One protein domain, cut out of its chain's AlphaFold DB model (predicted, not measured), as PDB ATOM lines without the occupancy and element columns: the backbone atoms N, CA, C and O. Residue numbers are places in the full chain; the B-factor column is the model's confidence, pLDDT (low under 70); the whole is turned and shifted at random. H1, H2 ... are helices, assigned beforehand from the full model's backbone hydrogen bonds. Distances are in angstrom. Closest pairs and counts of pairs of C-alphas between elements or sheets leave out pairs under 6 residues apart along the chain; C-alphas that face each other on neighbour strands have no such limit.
ATOM      1  N   MET A  54      21.650  15.303 -26.426       86.44
ATOM      2  CA  MET A  54      22.626  16.275 -26.922       86.44
ATOM      3  C   MET A  54      23.922  16.279 -26.101       86.44
ATOM      4  O   MET A  54      25.010  16.298 -26.663       86.44
ATOM      5  N   ARG A  55      23.838  16.191 -24.764       84.94
ATOM      6  CA  ARG A  55      25.039  16.113 -23.913       84.94
ATOM      7  C   ARG A  55      25.818  14.821 -24.127       84.94
ATOM      8  O   ARG A  55      27.038  14.862 -24.037       84.94
ATOM      9  N   LEU A  56      25.148  13.704 -24.413       87.62
ATOM     10  CA  LEU A  56      25.820  12.441 -24.738       87.62
ATOM     11  C   LEU A  56      26.568  12.549 -26.063       87.62
ATOM     12  O   LEU A  56      27.732  12.174 -26.117       87.62
ATOM     13  N   VAL A  57      25.927  13.114 -27.093       88.75
ATOM     14  CA  VAL A  57      26.541  13.330 -28.414       88.75
ATOM     15  C   VAL A  57      27.757  14.246 -28.295       88.75
ATOM     16  O   VAL A  57      28.831  13.907 -28.780       88.75
ATOM     17  N   VAL A  58      27.632  15.363 -27.574       89.38
ATOM     18  CA  VAL A  58      28.771  16.254 -27.301       89.38
ATOM     19  C   VAL A  58      29.881  15.506 -26.558       89.38
ATOM     20  O   VAL A  58      31.049  15.657 -26.891       89.38
ATOM     21  N   SER A  59      29.536  14.662 -25.583       88.69
ATOM     22  CA  SER A  59      30.520  13.857 -24.855       88.69
ATOM     23  C   SER A  59      31.236  12.845 -25.754       88.69
ATOM     24  O   SER A  59      32.447  12.685 -25.646       88.69
ATOM     25  N   LEU A  60      30.514  12.203 -26.674       91.56
ATOM     26  CA  LEU A  60      31.086  11.309 -27.680       91.56
ATOM     27  C   LEU A  60      32.095  12.062 -28.564       91.56
ATOM     28  O   LEU A  60      33.226  11.613 -28.730       91.56
ATOM     29  N   MET A  61      31.716  13.245 -29.056       91.81
ATOM     30  CA  MET A  61      32.580  14.085 -29.897       91.81
ATOM     31  C   MET A  61      33.841  14.561 -29.171       91.81
ATOM     32  O   MET A  61      34.890  14.671 -29.793       91.81
ATOM     33  N   VAL A  62      33.776  14.792 -27.856       92.94
ATOM     34  CA  VAL A  62      34.973  15.102 -27.056       92.94
ATOM     35  C   VAL A  62      35.980  13.950 -27.095       92.94
ATOM     36  O   VAL A  62      37.175  14.205 -27.209       92.94
ATOM     37  N   GLY A  63      35.517  12.697 -27.039       90.94
ATOM     38  CA  GLY A  63      36.389  11.526 -27.178       90.94
ATOM     39  C   GLY A  63      37.062  11.462 -28.551       90.94
ATOM     40  O   GLY A  63      38.276  11.307 -28.632       90.94
ATOM     41  N   VAL A  64      36.283  11.670 -29.617       92.06
ATOM     42  CA  VAL A  64      36.784  11.714 -31.003       92.06
ATOM     43  C   VAL A  64      37.839  12.811 -31.175       92.06
ATOM     44  O   VAL A  64      38.951  12.549 -31.633       92.06
ATOM     45  N   ALA A  65      37.522  14.037 -30.758       92.44
ATOM     46  CA  ALA A  65      38.420  15.181 -30.881       92.44
ATOM     47  C   ALA A  65      39.717  15.001 -30.074       92.44
ATOM     48  O   ALA A  65      40.773  15.453 -30.510       92.44
ATOM     49  N   ALA A  66      39.655  14.325 -28.924       93.81
ATOM     50  CA  ALA A  66      40.835  14.039 -28.115       93.81
ATOM     51  C   ALA A  66      41.811  13.089 -28.823       93.81
ATOM     52  O   ALA A  66      43.010  13.356 -28.808       93.81
ATOM     53  N   VAL A  67      41.310  12.035 -29.482       92.25
ATOM     54  CA  VAL A  67      42.148  11.119 -30.281       92.25
ATOM     55  C   VAL A  67      42.775  11.856 -31.460       92.25
ATOM     56  O   VAL A  67      43.982  11.764 -31.665       92.25
ATOM     57  N   MET A  68      41.982  12.649 -32.188       89.88
ATOM     58  CA  MET A  68      42.474  13.464 -33.307       89.88
ATOM     59  C   MET A  68      43.610  14.396 -32.868       89.88
ATOM     60  O   MET A  68      44.644  14.472 -33.527       89.88
ATOM     61  N   ALA A  69      43.433  15.095 -31.743       91.88
ATOM     62  CA  ALA A  69      44.440  16.007 -31.210       91.88
ATOM     63  C   ALA A  69      45.704  15.267 -30.746       91.88
ATOM     64  O   ALA A  69      46.810  15.718 -31.032       91.88
ATOM     65  N   ALA A  70      45.546  14.126 -30.067       92.62
ATOM     66  CA  ALA A  70      46.662  13.297 -29.625       92.62
ATOM     67  C   ALA A  70      47.512  12.818 -30.811       92.62
ATOM     68  O   ALA A  70      48.720  13.052 -30.831       92.62
ATOM     69  N   GLN A  71      46.867  12.253 -31.833       88.31
ATOM     70  CA  GLN A  71      47.538  11.773 -33.040       88.31
ATOM     71  C   GLN A  71      48.184  12.915 -33.833       88.31
ATOM     72  O   GLN A  71      49.319  12.784 -34.277       88.31
ATOM     73  N   ALA A  72      47.513  14.064 -33.967       89.06
ATOM     74  CA  ALA A  72      48.095  15.229 -34.630       89.06
ATOM     75  C   ALA A  72      49.359  15.724 -33.910       89.06
ATOM     76  O   ALA A  72      50.334  16.086 -34.569       89.06
ATOM     77  N   ILE A  73      49.366  15.716 -32.571       91.19
ATOM     78  CA  ILE A  73      50.549  16.086 -31.788       91.19
ATOM     79  C   ILE A  73      51.665  15.062 -31.974       91.19
ATOM     80  O   ILE A  73      52.791  15.450 -32.282       91.19
ATOM     81  N   ARG A  74      51.359  13.767 -31.843       91.00
ATOM     82  CA  ARG A  74      52.355  12.706 -32.016       91.00
ATOM     83  C   ARG A  74      53.014  12.772 -33.392       91.00
ATOM     84  O   ARG A  74      54.235  12.790 -33.482       91.00
ATOM     85  N   LEU A  75      52.215  12.855 -34.447       89.00
ATOM     86  CA  LEU A  75      52.719  12.747 -35.813       89.00
ATOM     87  C   LEU A  75      53.425  14.023 -36.273       89.00
ATOM     88  O   LEU A  75      54.432  13.938 -36.963       89.00
ATOM     89  N   ARG A  76      52.942  15.210 -35.873       85.50
ATOM     90  CA  ARG A  76      53.514  16.484 -36.350       85.50
ATOM     91  C   ARG A  76      54.583  17.090 -35.454       85.50
ATOM     92  O   ARG A  76      55.379  17.875 -35.949       85.50
ATOM     93  N   TYR A  77      54.559  16.806 -34.154       88.06
ATOM     94  CA  TYR A  77      55.475  17.439 -33.199       88.06
ATOM     95  C   TYR A  77      56.437  16.451 -32.555       88.06
ATOM     96  O   TYR A  77      57.513  16.863 -32.138       88.06
ATOM     97  N   LEU A  78      56.054  15.176 -32.442       87.25
ATOM     98  CA  LEU A  78      56.943  14.136 -31.920       87.25
ATOM     99  C   LEU A  78      57.593  13.309 -33.035       87.25
ATOM    100  O   LEU A  78      58.491  12.533 -32.735       87.25
ATOM    101  N   GLU A  79      57.142  13.468 -34.288       84.75
ATOM    102  CA  GLU A  79      57.640  12.754 -35.479       84.75
ATOM    103  C   GLU A  79      57.644  11.219 -35.315       84.75
ATOM    104  O   GLU A  79      58.360  10.497 -36.004       84.75
ATOM    105  N   MET A  80      56.812  10.698 -34.405       83.62
ATOM    106  CA  MET A  80      56.683   9.264 -34.145       83.62
ATOM    107  C   MET A  80      55.645   8.687 -35.101       83.62
ATOM    108  O   MET A  80      54.458   8.649 -34.773       83.62
ATOM    109  N   THR A  81      56.065   8.298 -36.300       78.94
ATOM    110  CA  THR A  81      55.175   7.768 -37.348       78.94
ATOM    111  C   THR A  81      54.945   6.263 -37.240       78.94
ATOM    112  O   THR A  81      53.954   5.758 -37.765       78.94
ATOM    113  N   ASP A  82      55.816   5.558 -36.520       77.19
ATOM    114  CA  ASP A  82      55.758   4.121 -36.284       77.19
ATOM    115  C   ASP A  82      54.570   3.729 -35.392       77.19
ATOM    116  O   ASP A  82      54.164   4.464 -34.488       77.19
ATOM    117  N   ALA A  83      54.009   2.543 -35.626       71.62
ATOM    118  CA  ALA A  83      52.901   1.988 -34.845       71.62
ATOM    119  C   ALA A  83      53.379   1.123 -33.658       71.62
ATOM    120  O   ALA A  83      52.650   0.278 -33.137       71.62
ATOM    121  N   GLY A  84      54.608   1.354 -33.185       79.81
ATOM    122  CA  GLY A  84      55.183   0.638 -32.053       79.81
ATOM    123  C   GLY A  84      54.451   0.878 -30.725       79.81
ATOM    124  O   GLY A  84      53.675   1.820 -30.550       79.81
ATOM    125  N   ILE A  85      54.765   0.044 -29.725       80.75
ATOM    126  CA  ILE A  85      54.203   0.136 -28.362       80.75
ATOM    127  C   ILE A  85      54.411   1.536 -27.757       80.75
ATOM    128  O   ILE A  85      53.531   2.042 -27.060       80.75
ATOM    129  N   GLY A  86      55.551   2.176 -28.043       84.00
ATOM    130  CA  GLY A  86      55.844   3.540 -27.592       84.00
ATOM    131  C   GLY A  86      54.842   4.561 -28.132       84.00
ATOM    132  O   GLY A  86      54.296   5.353 -27.365       84.00
ATOM    133  N   SER A  87      54.535   4.494 -29.426       86.25
ATOM    134  CA  SER A  87      53.555   5.362 -30.083       86.25
ATOM    135  C   SER A  87      52.137   5.143 -29.560       86.25
ATOM    136  O   SER A  87      51.448   6.114 -29.247       86.25
ATOM    137  N   LEU A  88      51.724   3.885 -29.367       84.56
ATOM    138  CA  LEU A  88      50.424   3.551 -28.769       84.56
ATOM    139  C   LEU A  88      50.290   4.081 -27.335       84.56
ATOM    140  O   LEU A  88      49.249   4.630 -26.968       84.56
ATOM    141  N   PHE A  89      51.339   3.942 -26.521       88.75
ATOM    142  CA  PHE A  89      51.344   4.457 -25.154       88.75
ATOM    143  C   PHE A  89      51.255   5.988 -25.125       88.75
ATOM    144  O   PHE A  89      50.470   6.542 -24.353       88.75
ATOM    145  N   THR A  90      51.999   6.671 -25.998       90.12
ATOM    146  CA  THR A  90      51.930   8.129 -26.155       90.12
ATOM    147  C   THR A  90      50.533   8.580 -26.588       90.12
ATOM    148  O   THR A  90      49.978   9.492 -25.972       90.12
ATOM    149  N   ASP A  91      49.925   7.917 -27.576       89.12
ATOM    150  CA  ASP A  91      48.565   8.227 -28.035       89.12
ATOM    151  C   ASP A  91      47.538   8.046 -26.911       89.12
ATOM    152  O   ASP A  91      46.678   8.910 -26.711       89.12
ATOM    153  N   LEU A  92      47.642   6.969 -26.125       90.69
ATOM    154  CA  LEU A  92      46.759   6.719 -24.985       90.69
ATOM    155  C   LEU A  92      46.925   7.783 -23.891       90.69
ATOM    156  O   LEU A  92      45.928   8.272 -23.347       90.69
ATOM    157  N   LEU A  93      48.167   8.157 -23.576       94.00
ATOM    158  CA  LEU A  93      48.481   9.157 -22.558       94.00
ATOM    159  C   LEU A  93      47.959  10.537 -22.966       94.00
ATOM    160  O   LEU A  93      47.245  11.173 -22.187       94.00
ATOM    161  N   LEU A  94      48.249  10.975 -24.194       94.06
ATOM    162  CA  LEU A  94      47.774  12.250 -24.731       94.06
ATOM    163  C   LEU A  94      46.248  12.275 -24.840       94.06
ATOM    164  O   LEU A  94      45.621  13.233 -24.390       94.06
ATOM    165  N   THR A  95      45.630  11.211 -25.359       94.19
ATOM    166  CA  THR A  95      44.165  11.109 -25.454       94.19
ATOM    167  C   THR A  95      43.532  11.211 -24.071       94.19
ATOM    168  O   THR A  95      42.607  11.996 -23.868       94.19
ATOM    169  N   THR A  96      44.052  10.466 -23.092       92.56
ATOM    170  CA  THR A  96      43.560  10.511 -21.708       92.56
ATOM    171  C   THR A  96      43.706  11.912 -21.125       92.56
ATOM    172  O   THR A  96      42.755  12.438 -20.542       92.56
ATOM    173  N   PHE A  97      44.859  12.552 -21.329       94.25
ATOM    174  CA  PHE A  97      45.097  13.925 -20.902       94.25
ATOM    175  C   PHE A  97      44.074  14.897 -21.509       94.25
ATOM    176  O   PHE A  97      43.440  15.644 -20.762       94.25
ATOM    177  N   PHE A  98      43.833  14.851 -22.823       93.31
ATOM    178  CA  PHE A  98      42.861  15.726 -23.486       93.31
ATOM    179  C   PHE A  98      41.424  15.459 -23.052       93.31
ATOM    180  O   PHE A  98      40.690  16.407 -22.772       93.31
ATOM    181  N   VAL A  99      41.017  14.192 -22.932       91.94
ATOM    182  CA  VAL A  99      39.683  13.844 -22.426       91.94
ATOM    183  C   VAL A  99      39.493  14.416 -21.025       91.94
ATOM    184  O   VAL A  99      38.463  15.040 -20.761       91.94
ATOM    185  N   LEU A 100      40.473  14.265 -20.130       90.62
ATOM    186  CA  LEU A 100      40.393  14.802 -18.772       90.62
ATOM    187  C   LEU A 100      40.379  16.334 -18.757       90.62
ATOM    188  O   LEU A 100      39.539  16.920 -18.070       90.62
ATOM    189  N   LEU A 101      41.250  16.973 -19.539       92.44
ATOM    190  CA  LEU A 101      41.350  18.427 -19.651       92.44
ATOM    191  C   LEU A 101      40.036  19.033 -20.157       92.44
ATOM    192  O   LEU A 101      39.440  19.881 -19.492       92.44
ATOM    193  N   VAL A 102      39.529  18.553 -21.293       89.00
ATOM    194  CA  VAL A 102      38.285  19.048 -21.898       89.00
ATOM    195  C   VAL A 102      37.085  18.735 -21.000       89.00
ATOM    196  O   VAL A 102      36.218  19.587 -20.798       89.00
ATOM    197  N   SER A 103      37.046  17.559 -20.366       86.69
ATOM    198  CA  SER A 103      35.995  17.223 -19.392       86.69
ATOM    199  C   SER A 103      35.995  18.142 -18.176       86.69
ATOM    200  O   SER A 103      34.925  18.490 -17.666       86.69
ATOM    201  N   ALA A 104      37.181  18.527 -17.695       87.44
ATOM    202  CA  ALA A 104      37.328  19.462 -16.591       87.44
ATOM    203  C   ALA A 104      36.825  20.858 -16.985       87.44
ATOM    204  O   ALA A 104      36.040  21.439 -16.231       87.44
ATOM    205  N   LEU A 105      37.187  21.340 -18.181       88.69
ATOM    206  CA  LEU A 105      36.740  22.629 -18.721       88.69
ATOM    207  C   LEU A 105      35.215  22.687 -18.902       88.69
ATOM    208  O   LEU A 105      34.578  23.649 -18.479       88.69
ATOM    209  N   ILE A 106      34.603  21.626 -19.438       84.81
ATOM    210  CA  ILE A 106      33.150  21.560 -19.689       84.81
ATOM    211  C   ILE A 106      32.358  21.197 -18.409       84.81
ATOM    212  O   ILE A 106      31.130  21.149 -18.400       84.81
ATOM    213  N   ARG A 107      33.037  20.952 -17.277       82.00
ATOM    214  CA  ARG A 107      32.431  20.471 -16.017       82.00
ATOM    215  C   ARG A 107      31.610  19.180 -16.196       82.00
ATOM    216  O   ARG A 107      30.717  18.879 -15.398       82.00
ATOM    217  N   HIS A 108      31.937  18.362 -17.196       72.88
ATOM    218  CA  HIS A 108      31.313  17.060 -17.442       72.88
ATOM    219  C   HIS A 108      31.887  15.994 -16.496       72.88
ATOM    220  O   HIS A 108      32.658  15.119 -16.872       72.88
ATOM    221  N   ARG A 109      31.502  16.062 -15.216       69.75
ATOM    222  CA  ARG A 109      31.972  15.124 -14.177       69.75
ATOM    223  C   ARG A 109      31.103  13.874 -14.005       69.75
ATOM    224  O   ARG A 109      31.429  13.023 -13.185       69.75
ATOM    225  N   ARG A 110      29.997  13.747 -14.747       80.31
ATOM    226  CA  ARG A 110      29.078  12.606 -14.605       80.31
ATOM    227  C   ARG A 110      29.691  11.336 -15.209       80.31
ATOM    228  O   ARG A 110      30.172  11.404 -16.339       80.31
ATOM    229  N   PRO A 111      29.601  10.177 -14.529       81.19
ATOM    230  CA  PRO A 111      30.225   8.937 -14.993       81.19
ATOM    231  C   PRO A 111      29.697   8.491 -16.362       81.19
ATOM    232  O   PRO A 111      30.481   8.097 -17.215       81.19
ATOM    233  N   MET A 112      28.398   8.663 -16.628       82.81
ATOM    234  CA  MET A 112      27.808   8.304 -17.925       82.81
ATOM    235  C   MET A 112      28.394   9.103 -19.099       82.81
ATOM    236  O   MET A 112      28.598   8.565 -20.180       82.81
ATOM    237  N   LEU A 113      28.706  10.387 -18.891       83.31
ATOM    238  CA  LEU A 113      29.312  11.221 -19.933       83.31
ATOM    239  C   LEU A 113      30.747  10.769 -20.229       83.31
ATOM    240  O   LEU A 113      31.153  10.739 -21.388       83.31
ATOM    241  N   ARG A 114      31.483  10.336 -19.200       84.50
ATOM    242  CA  ARG A 114      32.824   9.758 -19.364       84.50
ATOM    243  C   ARG A 114      32.788   8.443 -20.138       84.50
ATOM    244  O   ARG A 114      33.623   8.243 -21.009       84.50
ATOM    245  N   LEU A 115      31.792   7.589 -19.894       87.44
ATOM    246  CA  LEU A 115      31.596   6.377 -20.700       87.44
ATOM    247  C   LEU A 115      31.338   6.714 -22.173       87.44
ATOM    248  O   LEU A 115      31.921   6.083 -23.048       87.44
ATOM    249  N   CYS A 116      30.546   7.751 -22.465       87.75
ATOM    250  CA  CYS A 116      30.380   8.221 -23.842       87.75
ATOM    251  C   CYS A 116      31.685   8.750 -24.449       87.75
ATOM    252  O   CYS A 116      31.918   8.523 -25.627       87.75
ATOM    253  N   GLN A 117      32.555   9.410 -23.682       89.31
ATOM    254  CA  GLN A 117      33.870   9.831 -24.189       89.31
ATOM    255  C   GLN A 117      34.738   8.632 -24.552       89.31
ATOM    256  O   GLN A 117      35.314   8.618 -25.631       89.31
ATOM    257  N   ILE A 118      34.775   7.606 -23.695       89.69
ATOM    258  CA  ILE A 118      35.477   6.348 -23.984       89.69
ATOM    259  C   ILE A 118      34.893   5.692 -25.241       89.69
ATOM    260  O   ILE A 118      35.641   5.262 -26.113       89.69
ATOM    261  N   GLY A 119      33.565   5.688 -25.380       89.56
ATOM    262  CA  GLY A 119      32.897   5.233 -26.599       89.56
ATOM    263  C   GLY A 119      33.316   6.027 -27.839       89.56
ATOM    264  O   GLY A 119      33.519   5.440 -28.892       89.56
ATOM    265  N   GLY A 120      33.506   7.344 -27.713       88.62
ATOM    266  CA  GLY A 120      33.982   8.207 -28.796       88.62
ATOM    267  C   GLY A 120      35.434   7.931 -29.178       88.62
ATOM    268  O   GLY A 120      35.751   7.889 -30.361       88.62
ATOM    269  N   VAL A 121      36.292   7.673 -28.187       89.94
ATOM    270  CA  VAL A 121      37.676   7.224 -28.404       89.94
ATOM    271  C   VAL A 121      37.681   5.907 -29.178       89.94
ATOM    272  O   VAL A 121      38.290   5.827 -30.241       89.94
ATOM    273  N   ALA A 122      36.948   4.898 -28.700       87.62
ATOM    274  CA  ALA A 122      36.861   3.595 -29.360       87.62
ATOM    275  C   ALA A 122      36.296   3.707 -30.786       87.62
ATOM    276  O   ALA A 122      36.856   3.137 -31.720       87.62
ATOM    277  N   ALA A 123      35.228   4.491 -30.968       88.25
ATOM    278  CA  ALA A 123      34.643   4.751 -32.277       88.25
ATOM    279  C   ALA A 123      35.647   5.411 -33.227       88.25
ATOM    280  O   ALA A 123      35.699   5.032 -34.392       88.25
ATOM    281  N   MET A 124      36.463   6.352 -32.744       89.44
ATOM    282  CA  MET A 124      37.482   7.003 -33.565       89.44
ATOM    283  C   MET A 124      38.629   6.061 -33.932       89.44
ATOM    284  O   MET A 124      39.091   6.112 -35.063       89.44
ATOM    285  N   PHE A 125      39.061   5.170 -33.037       83.75
ATOM    286  CA  PHE A 125      40.057   4.151 -33.392       83.75
ATOM    287  C   PHE A 125      39.543   3.224 -34.499       83.75
ATOM    288  O   PHE A 125      40.235   3.004 -35.487       83.75
ATOM    289  N   VAL A 126      38.300   2.743 -34.380       83.44
ATOM    290  CA  VAL A 126      37.673   1.878 -35.392       83.44
ATOM    291  C   VAL A 126      37.460   2.626 -36.711       83.44
ATOM    292  O   VAL A 126      37.811   2.133 -37.782       83.44
ATOM    293  N   ALA A 127      36.859   3.815 -36.656       85.06
ATOM    294  CA  ALA A 127      36.528   4.590 -37.845       85.06
ATOM    295  C   ALA A 127      37.783   5.144 -38.521       85.06
ATOM    296  O   ALA A 127      37.874   5.085 -39.739       85.06
ATOM    297  N   GLY A 128      38.749   5.639 -37.747       81.75
ATOM    298  CA  GLY A 128      40.025   6.151 -38.239       81.75
ATOM    299  C   GLY A 128      40.816   5.075 -38.972       81.75
ATOM    300  O   GLY A 128      41.226   5.304 -40.104       81.75
ATOM    301  N   HIS A 129      40.918   3.878 -38.383       80.81
ATOM    302  CA  HIS A 129      41.519   2.706 -39.024       80.81
ATOM    303  C   HIS A 129      40.891   2.408 -40.387       80.81
ATOM    304  O   HIS A 129      41.577   2.316 -41.401       80.81
ATOM    305  N   ASN A 130      39.562   2.301 -40.425       82.38
ATOM    306  CA  ASN A 130      38.853   1.979 -41.658       82.38
ATOM    307  C   ASN A 130      38.917   3.129 -42.680       82.38
ATOM    308  O   ASN A 130      39.065   2.877 -43.873       82.38
ATOM    309  N   LEU A 131      38.867   4.394 -42.245       84.62
ATOM    310  CA  LEU A 131      39.010   5.541 -43.145       84.62
ATOM    311  C   LEU A 131      40.385   5.578 -43.822       84.62
ATOM    312  O   LEU A 131      40.447   5.981 -44.977       84.62
ATOM    313  N   MET A 132      41.462   5.160 -43.147       85.06
ATOM    314  CA  MET A 132      42.806   5.112 -43.748       85.06
ATOM    315  C   MET A 132      42.888   4.123 -44.918       85.06
ATOM    316  O   MET A 132      43.679   4.318 -45.837       85.06
ATOM    317  N   TRP A 133      42.038   3.094 -44.917       83.31
ATOM    318  CA  TRP A 133      41.911   2.152 -46.026       83.31
ATOM    319  C   TRP A 133      41.081   2.705 -47.186       83.31
ATOM    320  O   TRP A 133      41.460   2.540 -48.342       83.31
ATOM    321  N   PHE A 134      39.960   3.373 -46.900       85.25
ATOM    322  CA  PHE A 134      39.060   3.872 -47.948       85.25
ATOM    323  C   PHE A 134      39.492   5.213 -48.557       85.25
ATOM    324  O   PHE A 134      39.201   5.474 -49.722       85.25
ATOM    325  N   TYR A 135      40.161   6.065 -47.777       87.94
ATOM    326  CA  TYR A 135      40.498   7.449 -48.132       87.94
ATOM    327  C   TYR A 135      41.948   7.804 -47.742       87.94
ATOM    328  O   TYR A 135      42.171   8.736 -46.957       87.94
ATOM    329  N   PRO A 136      42.952   7.061 -48.251       87.31
ATOM    330  CA  PRO A 136      44.347   7.240 -47.850       87.31
ATOM    331  C   PRO A 136      44.879   8.635 -48.190       87.31
ATOM    332  O   PRO A 136      45.509   9.267 -47.346       87.31
ATOM    333  N   ASP A 137      44.560   9.160 -49.376       87.94
ATOM    334  CA  ASP A 137      45.054  10.462 -49.837       87.94
ATOM    335  C   ASP A 137      44.547  11.612 -48.958       87.94
ATOM    336  O   ASP A 137      45.293  12.525 -48.603       87.94
ATOM    337  N   GLN A 138      43.271  11.564 -48.561       88.00
ATOM    338  CA  GLN A 138      42.666  12.582 -47.704       88.00
ATOM    339  C   GLN A 138      43.235  12.519 -46.286       88.00
ATOM    340  O   GLN A 138      43.474  13.557 -45.666       88.00
ATOM    341  N   LEU A 139      43.463  11.311 -45.766       85.12
ATOM    342  CA  LEU A 139      44.014  11.141 -44.427       85.12
ATOM    343  C   LEU A 139      45.515  11.405 -44.352       85.12
ATOM    344  O   LEU A 139      45.965  11.889 -43.315       85.12
ATOM    345  N   ALA A 140      46.268  11.224 -45.435       85.88
ATOM    346  CA  ALA A 140      47.682  11.588 -45.497       85.88
ATOM    347  C   ALA A 140      47.905  13.096 -45.269       85.88
ATOM    348  O   ALA A 140      48.888  13.490 -44.644       85.88
ATOM    349  N   VAL A 141      46.959  13.950 -45.681       85.25
ATOM    350  CA  VAL A 141      47.001  15.401 -45.404       85.25
ATOM    351  C   VAL A 141      46.898  15.698 -43.903       85.25
ATOM    352  O   VAL A 141      47.507  16.643 -43.392       85.25
ATOM    353  N   ILE A 142      46.116  14.898 -43.177       81.19
ATOM    354  CA  ILE A 142      45.850  15.099 -41.751       81.19
ATOM    355  C   ILE A 142      46.964  14.464 -40.910       81.19
ATOM    356  O   ILE A 142      47.538  15.138 -40.050       81.19
ATOM    357  N   TYR A 143      47.290  13.204 -41.204       79.75
ATOM    358  CA  TYR A 143      48.089  12.308 -40.370       79.75
ATOM    359  C   TYR A 143      49.491  11.994 -40.890       79.75
ATOM    360  O   TYR A 143      50.222  11.319 -40.183       79.75
ATOM    361  N   THR A 144      49.894  12.524 -42.045       85.00
ATOM    362  CA  THR A 144      51.132  12.212 -42.791       85.00
ATOM    363  C   THR A 144      51.046  10.951 -43.667       85.00
ATOM    364  O   THR A 144      50.395   9.975 -43.278       85.00
ATOM    365  N   PRO A 145      51.676  10.952 -44.861       86.94
ATOM    366  CA  PRO A 145      51.724   9.784 -45.743       86.94
ATOM    367  C   PRO A 145      52.400   8.566 -45.107       86.94
ATOM    368  O   PRO A 145      51.952   7.439 -45.311       86.94
ATOM    369  N   GLU A 146      53.453   8.781 -44.316       85.81
ATOM    370  CA  GLU A 146      54.243   7.718 -43.691       85.81
ATOM    371  C   GLU A 146      53.396   6.903 -42.713       85.81
ATOM    372  O   GLU A 146      53.477   5.676 -42.688       85.81
ATOM    373  N   HIS A 147      52.539   7.581 -41.948       83.75
ATOM    374  CA  HIS A 147      51.641   6.921 -41.009       83.75
ATOM    375  C   HIS A 147      50.543   6.112 -41.713       83.75
ATOM    376  O   HIS A 147      50.218   5.001 -41.298       83.75
ATOM    377  N   VAL A 148      49.972   6.639 -42.801       85.69
ATOM    378  CA  VAL A 148      48.975   5.892 -43.585       85.69
ATOM    379  C   VAL A 148      49.614   4.637 -44.186       85.69
ATOM    380  O   VAL A 148      49.031   3.556 -44.104       85.69
ATOM    381  N   ALA A 149      50.836   4.758 -44.709       85.19
ATOM    382  CA  ALA A 149      51.587   3.628 -45.242       85.19
ATOM    383  C   ALA A 149      51.914   2.584 -44.162       85.19
ATOM    384  O   ALA A 149      51.760   1.392 -44.419       85.19
ATOM    385  N   SER A 150      52.306   2.998 -42.949       82.06
ATOM    386  CA  SER A 150      52.570   2.053 -41.853       82.06
ATOM    387  C   SER A 150      51.307   1.296 -41.442       82.06
ATOM    388  O   SER A 150      51.347   0.084 -41.261       82.06
ATOM    389  N   VAL A 151      50.163   1.984 -41.353       81.81
ATOM    390  CA  VAL A 151      48.885   1.340 -41.017       81.81
ATOM    391  C   VAL A 151      48.477   0.346 -42.102       81.81
ATOM    392  O   VAL A 151      48.087  -0.772 -41.777       81.81
ATOM    393  N   GLN A 152      48.608   0.697 -43.382       83.00
ATOM    394  CA  GLN A 152      48.299  -0.225 -44.482       83.00
ATOM    395  C   GLN A 152      49.275  -1.405 -44.578       83.00
ATOM    396  O   GLN A 152      48.888  -2.471 -45.047       83.00
ATOM    397  N   ALA A 153      50.523  -1.232 -44.139       82.19
ATOM    398  CA  ALA A 153      51.518  -2.300 -44.118       82.19
ATOM    399  C   ALA A 153      51.299  -3.298 -42.970       82.19
ATOM    400  O   ALA A 153      51.591  -4.482 -43.125       82.19
ATOM    401  N   GLU A 154      50.811  -2.831 -41.818       78.88
ATOM    402  CA  GLU A 154      50.660  -3.653 -40.609       78.88
ATOM    403  C   GLU A 154      49.257  -4.236 -40.420       78.88
ATOM    404  O   GLU A 154      49.051  -5.103 -39.568       78.88
ATOM    405  N   THR A 155      48.272  -3.752 -41.173       78.50
ATOM    406  CA  THR A 155      46.869  -4.108 -40.960       78.50
ATOM    407  C   THR A 155      46.170  -4.484 -42.255       78.50
ATOM    408  O   THR A 155      46.748  -4.382 -43.327       78.50
TER     409      THR A 155
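Overview. This is residues 54 to 155 of the 176 residues of an uncharacterized protein of Yoonia sediminilitoris (UniProt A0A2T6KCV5). Three long helices make the body: H2 and H3 cross H1, and at one end of this body two short helices pack on each other, H4 also packing on H1 and H5 on the last part of H3. The 102 printed residues hold five named helices, H1 to H5, and no named strand: all helix, mostly crossed. The whole is compact, with radius of gyration of the C-alphas 13.9 A and spans of 40 by 26 by 21 A.

Along the chain. Find C-alpha 54 at (22.626, 16.275, -26.922); H1 runs from there to residue 77, 33.5 A. Next come H2, residues 85 to 105, 30.1 A; H3, 111 to 134, 34.5 A; H4, 136 to 143; and H5, 145 to 154, ending at (50.660, -3.653, -40.609).

Arrangement. Look first at H1, the hub. It forms a hairpin with H2, C-alphas of Ala 70 and Leu 94 closest at 5.1 A, a steep tilt of 44 degrees, opposite ways. It touches H3, C-alphas of Gly 63 and Gln 117 closest at 4.3 A, at a steep 52 degrees, the same way. Residues 71 to 76 of H1 alone touch H4, and residues 129 to 133 of H3 alone touch H5, about perpendicular at 89 degrees. H2 is apart from H4 and H5. Every O i to N i+4 pair is within hydrogen-bond range in H1, H2 and H5; H3 has 19 of 20, H4 2 of 4.

Size, cuts and confidence. The farthest C-alphas, Arg 107 and Ala 153, are 40.9 A apart. The printed part has no cut and no long link; residue 109 alone is under pLDDT 70.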